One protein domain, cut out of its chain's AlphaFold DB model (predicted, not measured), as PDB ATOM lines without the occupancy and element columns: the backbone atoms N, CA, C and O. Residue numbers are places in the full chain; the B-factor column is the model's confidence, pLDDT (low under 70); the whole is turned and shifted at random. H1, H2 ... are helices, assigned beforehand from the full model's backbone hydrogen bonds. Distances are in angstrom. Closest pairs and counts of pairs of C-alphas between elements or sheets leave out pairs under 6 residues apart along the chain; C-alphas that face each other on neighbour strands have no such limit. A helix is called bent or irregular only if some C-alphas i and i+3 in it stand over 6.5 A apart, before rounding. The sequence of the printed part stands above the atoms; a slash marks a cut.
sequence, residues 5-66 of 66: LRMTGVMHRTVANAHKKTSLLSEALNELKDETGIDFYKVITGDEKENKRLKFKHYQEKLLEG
ATOM      1  N   LEU A   5     -26.051   0.782   2.988       52.97
ATOM      2  CA  LEU A   5     -26.422   2.141   3.421       52.97
ATOM      3  C   LEU A   5     -25.384   3.237   3.113       52.97
ATOM      4  O   LEU A   5     -25.709   4.417   3.208       52.97
ATOM      5  N   ARG A   6     -24.133   2.894   2.768       52.91
ATOM      6  CA  ARG A   6     -23.094   3.909   2.499       52.91
ATOM      7  C   ARG A   6     -23.033   4.370   1.043       52.91
ATOM      8  O   ARG A   6     -22.562   5.477   0.808       52.91
ATOM      9  N   MET A   7     -23.512   3.581   0.076       52.34
ATOM     10  CA  MET A   7     -23.445   3.974  -1.342       52.34
ATOM     11  C   MET A   7     -24.465   5.061  -1.708       52.34
ATOM     12  O   MET A   7     -24.147   5.961  -2.482       52.34
ATOM     13  N   THR A   8     -25.650   5.048  -1.092       54.06
ATOM     14  CA  THR A   8     -26.706   6.045  -1.335       54.06
ATOM     15  C   THR A   8     -26.308   7.450  -0.871       54.06
ATOM     16  O   THR A   8     -26.551   8.426  -1.577       54.06
ATOM     17  N   GLY A   9     -25.614   7.572   0.267       55.28
ATOM     18  CA  GLY A   9     -25.166   8.867   0.800       55.28
ATOM     19  C   GLY A   9     -24.027   9.533   0.013       55.28
ATOM     20  O   GLY A   9     -23.889  10.758   0.064       55.28
ATOM     21  N   VAL A  10     -23.216   8.752  -0.714       57.25
ATOM     22  CA  VAL A  10     -22.161   9.286  -1.593       57.25
ATOM     23  C   VAL A  10     -22.777   9.773  -2.900       57.25
ATOM     24  O   VAL A  10     -22.556  10.927  -3.251       57.25
ATOM     25  N   MET A  11     -23.627   8.963  -3.546       55.41
ATOM     26  CA  MET A  11     -24.348   9.355  -4.768       55.41
ATOM     27  C   MET A  11     -25.192  10.622  -4.577       55.41
ATOM     28  O   MET A  11     -25.147  11.519  -5.414       55.41
ATOM     29  N   HIS A  12     -25.905  10.747  -3.454       53.91
ATOM     30  CA  HIS A  12     -26.734  11.926  -3.183       53.91
ATOM     31  C   HIS A  12     -25.902  13.219  -3.061       53.91
ATOM     32  O   HIS A  12     -26.329  14.285  -3.500       53.91
ATOM     33  N   ARG A  13     -24.672  13.125  -2.533       58.22
ATOM     34  CA  ARG A  13     -23.740  14.261  -2.441       58.22
ATOM     35  C   ARG A  13     -23.157  14.650  -3.800       58.22
ATOM     36  O   ARG A  13     -23.029  15.841  -4.077       58.22
ATOM     37  N   THR A  14     -22.829  13.682  -4.657       60.59
ATOM     38  CA  THR A  14     -22.333  13.961  -6.015       60.59
ATOM     39  C   THR A  14     -23.408  14.607  -6.885       60.59
ATOM     40  O   THR A  14     -23.108  15.573  -7.582       60.59
ATOM     41  N   VAL A  15     -24.656  14.134  -6.804       61.19
ATOM     42  CA  VAL A  15     -25.787  14.698  -7.561       61.19
ATOM     43  C   VAL A  15     -26.114  16.118  -7.089       61.19
ATOM     44  O   VAL A  15     -26.220  17.021  -7.914       61.19
ATOM     45  N   ALA A  16     -26.175  16.363  -5.775       61.19
ATOM     46  CA  ALA A  16     -26.414  17.709  -5.244       61.19
ATOM     47  C   ALA A  16     -25.306  18.709  -5.635       61.19
ATOM     48  O   ALA A  16     -25.594  19.854  -5.982       61.19
ATOM     49  N   ASN A  17     -24.041  18.278  -5.630       61.00
ATOM     50  CA  ASN A  17     -22.925  19.114  -6.077       61.00
ATOM     51  C   ASN A  17     -22.938  19.354  -7.592       61.00
ATOM     52  O   ASN A  17     -22.593  20.451  -8.023       61.00
ATOM     53  N   ALA A  18     -23.339  18.366  -8.397       60.25
ATOM     54  CA  ALA A  18     -23.517  18.545  -9.834       60.25
ATOM     55  C   ALA A  18     -24.614  19.581 -10.122       60.25
ATOM     56  O   ALA A  18     -24.335  20.543 -10.823       60.25
ATOM     57  N   HIS A  19     -25.789  19.463  -9.489       59.66
ATOM     58  CA  HIS A  19     -26.893  20.427  -9.615       59.66
ATOM     59  C   HIS A  19     -26.498  21.856  -9.213       59.66
ATOM     60  O   HIS A  19     -26.843  22.810  -9.908       59.66
ATOM     61  N   LYS A  20     -25.740  22.024  -8.118       60.66
ATOM     62  CA  LYS A  20     -25.219  23.344  -7.728       60.66
ATOM     63  C   LYS A  20     -24.267  23.925  -8.774       60.66
ATOM     64  O   LYS A  20     -24.331  25.116  -9.052       60.66
ATOM     65  N   LYS A  21     -23.403  23.101  -9.375       61.44
ATOM     66  CA  LYS A  21     -22.484  23.550 -10.433       61.44
ATOM     67  C   LYS A  21     -23.220  23.945 -11.712       61.44
ATOM     68  O   LYS A  21     -22.840  24.935 -12.323       61.44
ATOM     69  N   THR A  22     -24.275  23.224 -12.095       63.94
ATOM     70  CA  THR A  22     -25.126  23.630 -13.223       63.94
ATOM     71  C   THR A  22     -25.839  24.951 -12.946       63.94
ATOM     72  O   THR A  22     -25.974  25.750 -13.862       63.94
ATOM     73  N   SER A  23     -26.246  25.213 -11.698       74.50
ATOM     74  CA  SER A  23     -26.864  26.492 -11.313       74.50
ATOM     75  C   SER A  23     -25.902  27.669 -11.480       74.50
ATOM     76  O   SER A  23     -26.258  28.647 -12.123       74.50
ATOM     77  N   LEU A  24     -24.668  27.541 -10.976       81.25
ATOM     78  CA  LEU A  24     -23.657  28.603 -11.067       81.25
ATOM     79  C   LEU A  24     -23.225  28.874 -12.514       81.25
ATOM     80  O   LEU A  24     -23.009  30.019 -12.894       81.25
ATOM     81  N   LEU A  25     -23.108  27.824 -13.335       80.31
ATOM     82  CA  LEU A  25     -22.803  27.982 -14.757       80.31
ATOM     83  C   LEU A  25     -23.933  28.731 -15.480       80.31
ATOM     84  O   LEU A  25     -23.665  29.624 -16.275       80.31
ATOM     85  N   SER A  26     -25.189  28.373 -15.203       81.56
ATOM     86  CA  SER A  26     -26.348  29.048 -15.787       81.56
ATOM     87  C   SER A  26     -26.453  30.507 -15.341       81.56
ATOM     88  O   SER A  26     -26.772  31.355 -16.165       81.56
ATOM     89  N   GLU A  27     -26.159  30.809 -14.074       85.06
ATOM     90  CA  GLU A  27     -26.074  32.189 -13.575       85.06
ATOM     91  C   GLU A  27     -24.996  32.975 -14.322       85.06
ATOM     92  O   GLU A  27     -25.313  33.999 -14.915       85.06
ATOM     93  N   ALA A  28     -23.775  32.442 -14.426       84.75
ATOM     94  CA  ALA A  28     -22.690  33.104 -15.153       84.75
ATOM     95  C   ALA A  28     -23.017  33.330 -16.643       84.75
ATOM     96  O   ALA A  28     -22.682  34.366 -17.209       84.75
ATOM     97  N   LEU A  29     -23.687  32.375 -17.301       85.25
ATOM     98  CA  LEU A  29     -24.115  32.533 -18.696       85.25
ATOM     99  C   LEU A  29     -25.226  33.580 -18.852       85.25
ATOM    100  O   LEU A  29     -25.260  34.272 -19.869       85.25
ATOM    101  N   ASN A  30     -26.120  33.697 -17.869       86.00
ATOM    102  CA  ASN A  30     -27.149  34.732 -17.859       86.00
ATOM    103  C   ASN A  30     -26.545  36.116 -17.598       86.00
ATOM    104  O   ASN A  30     -26.863  37.044 -18.332       86.00
ATOM    105  N   GLU A  31     -25.622  36.246 -16.643       88.00
ATOM    106  CA  GLU A  31     -24.897  37.498 -16.386       88.00
ATOM    107  C   GLU A  31     -24.132  37.959 -17.632       88.00
ATOM    108  O   GLU A  31     -24.297  39.092 -18.084       88.00
ATOM    109  N   LEU A  32     -23.388  37.054 -18.280       84.88
ATOM    110  CA  LEU A  32     -22.706  37.350 -19.543       84.88
ATOM    111  C   LEU A  32     -23.681  37.785 -20.637       84.88
ATOM    112  O   LEU A  32     -23.347  38.640 -21.456       84.88
ATOM    113  N   LYS A  33     -24.880  37.206 -20.686       88.25
ATOM    114  CA  LYS A  33     -25.907  37.604 -21.649       88.25
ATOM    115  C   LYS A  33     -26.446  39.000 -21.362       88.25
ATOM    116  O   LYS A  33     -26.647  39.750 -22.315       88.25
ATOM    117  N   ASP A  34     -26.639  39.359 -20.101       87.00
ATOM    118  CA  ASP A  34     -27.107  40.690 -19.709       87.00
ATOM    119  C   ASP A  34     -26.041  41.764 -19.980       87.00
ATOM    120  O   ASP A  34     -26.360  42.831 -20.503       87.00
ATOM    121  N   GLU A  35     -24.765  41.461 -19.727       85.19
ATOM    122  CA  GLU A  35     -23.650  42.369 -20.019       85.19
ATOM    123  C   GLU A  35     -23.396  42.519 -21.520       85.19
ATOM    124  O   GLU A  35     -23.143  43.613 -22.031       85.19
ATOM    125  N   THR A  36     -23.413  41.401 -22.251       84.12
ATOM    126  CA  THR A  36     -22.943  41.387 -23.637       84.12
ATOM    127  C   THR A  36     -24.047  41.472 -24.678       84.12
ATOM    128  O   THR A  36     -23.740  41.800 -25.829       84.12
ATOM    129  N   GLY A  37     -25.288  41.160 -24.300       86.00
ATOM    130  CA  GLY A  37     -26.425  40.944 -25.191       86.00
ATOM    131  C   GLY A  37     -26.374  39.629 -25.981       86.00
ATOM    132  O   GLY A  37     -27.227  39.418 -26.846       86.00
ATOM    133  N   ILE A  38     -25.378  38.767 -25.735       89.25
ATOM    134  CA  ILE A  38     -25.119  37.542 -26.504       89.25
ATOM    135  C   ILE A  38     -25.494  36.315 -25.683       89.25
ATOM    136  O   ILE A  38     -25.090  36.153 -24.534       89.25
ATOM    137  N   ASP A  39     -26.232  35.399 -26.302       89.94
ATOM    138  CA  ASP A  39     -26.599  34.136 -25.678       89.94
ATOM    139  C   ASP A  39     -25.493  33.089 -25.897       89.94
ATOM    140  O   ASP A  39     -25.476  32.350 -26.885       89.94
ATOM    141  N   PHE A  40     -24.538  33.029 -24.965       87.25
ATOM    142  CA  PHE A  40     -23.388  32.122 -25.063       87.25
ATOM    143  C   PHE A  40     -23.771  30.642 -25.030       87.25
ATOM    144  O   PHE A  40     -23.081  29.824 -25.638       87.25
ATOM    145  N   TYR A  41     -24.888  30.284 -24.393       88.31
ATOM    146  CA  TYR A  41     -25.397  28.917 -24.462       88.31
ATOM    147  C   TYR A  41     -25.722  28.546 -25.912       88.31
ATOM    148  O   TYR A  41     -25.268  27.514 -26.406       88.31
ATOM    149  N   LYS A  42     -26.416  29.435 -26.634       90.19
ATOM    150  CA  LYS A  42     -26.733  29.238 -28.056       90.19
ATOM    151  C   LYS A  42     -25.494  29.194 -28.941       90.19
ATOM    152  O   LYS A  42     -25.431  28.363 -29.848       90.19
ATOM    153  N   VAL A  43     -24.500  30.037 -28.653       90.25
ATOM    154  CA  VAL A  43     -23.193  30.009 -29.330       90.25
ATOM    155  C   VAL A  43     -22.548  28.628 -29.194       90.25
ATOM    156  O   VAL A  43     -22.161  28.040 -30.205       90.25
ATOM    157  N   ILE A  44     -22.491  28.084 -27.973       87.44
ATOM    158  CA  ILE A  44     -21.898  26.767 -27.687       87.44
ATOM    159  C   ILE A  44     -22.685  25.644 -28.373       87.44
ATOM    160  O   ILE A  44     -22.084  24.716 -28.908       87.44
ATOM    161  N   THR A  45     -24.018  25.733 -28.411       90.94
ATOM    162  CA  THR A  45     -24.859  24.745 -29.110       90.94
ATOM    163  C   THR A  45     -24.829  24.870 -30.639       90.94
ATOM    164  O   THR A  45     -25.430  24.043 -31.319       90.94
ATOM    165  N   GLY A  46     -24.134  25.871 -31.192       89.06
ATOM    166  CA  GLY A  46     -23.937  26.024 -32.634       89.06
ATOM    167  C   GLY A  46     -24.991  26.864 -33.359       89.06
ATOM    168  O   GLY A  46     -25.129  26.739 -34.573       89.06
ATOM    169  N   ASP A  47     -25.723  27.737 -32.663       93.88
ATOM    170  CA  ASP A  47     -26.671  28.651 -33.308       93.88
ATOM    171  C   ASP A  47     -25.926  29.635 -34.228       93.88
ATOM    172  O   ASP A  47     -25.054  30.400 -33.800       93.88
ATOM    173  N   GLU A  48     -26.246  29.611 -35.522       93.19
ATOM    174  CA  GLU A  48     -25.547  30.425 -36.521       93.19
ATOM    175  C   GLU A  48     -25.797  31.928 -36.349       93.19
ATOM    176  O   GLU A  48     -24.928  32.747 -36.668       93.19
ATOM    177  N   LYS A  49     -26.982  32.314 -35.866       92.12
ATOM    178  CA  LYS A  49     -27.372  33.718 -35.719       92.12
ATOM    179  C   LYS A  49     -26.626  34.355 -34.552       92.12
ATOM    180  O   LYS A  49     -26.087  35.452 -34.705       92.12
ATOM    181  N   GLU A  50     -26.547  33.657 -33.425       89.56
ATOM    182  CA  GLU A  50     -25.780  34.115 -32.265       89.56
ATOM    183  C   GLU A  50     -24.271  34.102 -32.541       89.56
ATOM    184  O   GLU A  50     -23.577  35.059 -32.204       89.56
ATOM    185  N   ASN A  51     -23.763  33.113 -33.281       91.44
ATOM    186  CA  ASN A  51     -22.366  33.118 -33.724       91.44
ATOM    187  C   ASN A  51     -22.026  34.323 -34.620       91.44
ATOM    188  O   ASN A  51     -20.952  34.914 -34.487       91.44
ATOM    189  N   LYS A  52     -22.928  34.725 -35.526       92.44
ATOM    190  CA  LYS A  52     -22.751  35.950 -36.330       92.44
ATOM    191  C   LYS A  52     -22.744  37.207 -35.459       92.44
ATOM    192  O   LYS A  52     -21.906  38.077 -35.685       92.44
ATOM    193  N   ARG A  53     -23.624  37.288 -34.455       89.81
ATOM    194  CA  ARG A  53     -23.650  38.398 -33.485       89.81
ATOM    195  C   ARG A  53     -22.348  38.509 -32.701       89.81
ATOM    196  O   ARG A  53     -21.791  39.600 -32.633       89.81
ATOM    197  N   LEU A  54     -21.828  37.391 -32.193       91.56
ATOM    198  CA  LEU A  54     -20.548  37.357 -31.486       91.56
ATOM    199  C   LEU A  54     -19.397  37.856 -32.366       91.56
ATOM    200  O   LEU A  54     -18.628  38.719 -31.949       91.56
ATOM    201  N   LYS A  55     -19.308  37.369 -33.609       91.31
ATOM    202  CA  LYS A  55     -18.276  37.816 -34.559       91.31
ATOM    203  C   LYS A  55     -18.380  39.306 -34.871       91.31
ATOM    204  O   LYS A  55     -17.356  39.972 -34.971       91.31
ATOM    205  N   PHE A  56     -19.598  39.819 -35.033       90.56
ATOM    206  CA  PHE A  56     -19.818  41.236 -35.303       90.56
ATOM    207  C   PHE A  56     -19.423  42.109 -34.111       90.56
ATOM    208  O   PHE A  56     -18.724  43.097 -34.300       90.56
ATOM    209  N   LYS A  57     -19.793  41.713 -32.890       88.38
ATOM    210  CA  LYS A  57     -19.402  42.434 -31.677       88.38
ATOM    211  C   LYS A  57     -17.880  42.487 -31.516       88.38
ATOM    212  O   LYS A  57     -17.323  43.565 -31.355       88.38
ATOM    213  N   HIS A  58     -17.207  41.349 -31.694       88.81
ATOM    214  CA  HIS A  58     -15.741  41.273 -31.662       88.81
ATOM    215  C   HIS A  58     -15.082  42.153 -32.731       88.81
ATOM    216  O   HIS A  58     -14.030  42.747 -32.519       88.81
ATOM    217  N   TYR A  59     -15.701  42.244 -33.909       90.75
ATOM    218  CA  TYR A  59     -15.239  43.138 -34.964       90.75
ATOM    219  C   TYR A  59     -15.399  44.617 -34.579       90.75
ATOM    220  O   TYR A  59     -14.477  45.395 -34.806       90.75
ATOM    221  N   GLN A  60     -16.523  45.001 -33.968       87.50
ATOM    222  CA  GLN A  60     -16.737  46.365 -33.473       87.50
ATOM    223  C   GLN A  60     -15.730  46.751 -32.387       87.50
ATOM    224  O   GLN A  60     -15.187  47.849 -32.441       87.50
ATOM    225  N   GLU A  61     -15.445  45.852 -31.443       87.62
ATOM    226  CA  GLU A  61     -14.440  46.071 -30.394       87.62
ATOM    227  C   GLU A  61     -13.055  46.326 -31.006       87.62
ATOM    228  O   GLU A  61     -12.424  47.339 -30.711       87.62
ATOM    229  N   LYS A  62     -12.635  45.500 -31.973       89.25
ATOM    230  CA  LYS A  62     -11.357  45.689 -32.684       89.25
ATOM    231  C   LYS A  62     -11.266  46.972 -33.503       89.25
ATOM    232  O   LYS A  62     -10.163  47.459 -33.722       89.25
ATOM    233  N   LEU A  63     -12.388  47.474 -34.012       85.44
ATOM    234  CA  LEU A  63     -12.425  48.748 -34.731       85.44
ATOM    235  C   LEU A  63     -12.362  49.959 -33.796       85.44
ATOM    236  O   LEU A  63     -11.994  51.031 -34.253       85.44
ATOM    237  N   LEU A  64     -12.769  49.808 -32.535       79.81
ATOM    238  CA  LEU A  64     -12.760  50.879 -31.535       79.81
ATOM    239  C   LEU A  64     -11.452  50.930 -30.732       79.81
ATOM    240  O   LEU A  64     -11.121  51.979 -30.192       79.81
ATOM    241  N   GLU A  65     -10.725  49.813 -30.640       73.19
ATOM    242  CA  GLU A  65      -9.405  49.739 -29.994       73.19
ATOM    243  C   GLU A  65      -8.234  50.183 -30.895       73.19
ATOM    244  O   GLU A  65      -7.126  50.362 -30.388       73.19
ATOM    245  N   GLY A  66      -8.456  50.345 -32.206       54.25
ATOM    246  CA  GLY A  66      -7.458  50.816 -33.181       54.25
ATOM    247  C   GLY A  66      -7.666  52.266 -33.588       54.25
ATOM    248  O   GLY A  66      -6.640  52.945 -33.819       54.25
TER     249      GLY A  66
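Overview. This is residues 5 to 66 of the 66 residues of an uncharacterized protein of Cohnella sp. CIP 111063 (UniProt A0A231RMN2). A single long helix, H1, makes most of the length of a rod; beyond its end the chain folds back through the short helix H2, and H3 then runs outward again, in a loose zigzag. Residues 5 to 25 of H1 stick out at one end of the rod and residues 58 to 66, mostly H3, at the other. The printed part has 62 residues, with three named helices in the order H1, H2, H3 and no named strand; the class is all helix. The whole is extended, with a radius of gyration of the C-alphas of 18.1 A, and spans 63 by 22 by 17 A.

Arrangement. H1, residues 5 to 36, touches H2, residues 40 to 44, with residues 29 to 33 alone; the closest C-alphas are those of Leu 29 and Phe 40, 6.4 A apart. H2 and H3, residues 48 to 64, touch only at the corner by their link, H3 with residues 50 to 51 alone; the closest C-alphas are those of Val 43 and Asn 51, 5.4 A apart. H1 and H3 are apart. Every O i to N i+4 pair is within hydrogen-bond range in H2 and H3, and 25 of 28 in H1.

Along the chain. H1 begins with C-alpha 5 at (-26.422, 2.141, 3.421) and is 47.8 A long from first to last C-alpha. It is neither bent nor irregular, but only just: C-alphas 5 and 8 are 6.2 A apart. H2 is 6.1 A long. H3 is 24.6 A long and ends with C-alpha 64 at (-12.760, 50.879, -31.535).

Size, cuts and confidence. The C-alphas farthest apart are those of Leu 5 and Gly 66, 63.8 A. The printed part has no cut, and both links are tight. The mean pLDDT of the printed part is 78.2; residues 5 to 22 and residue 66 are under 70.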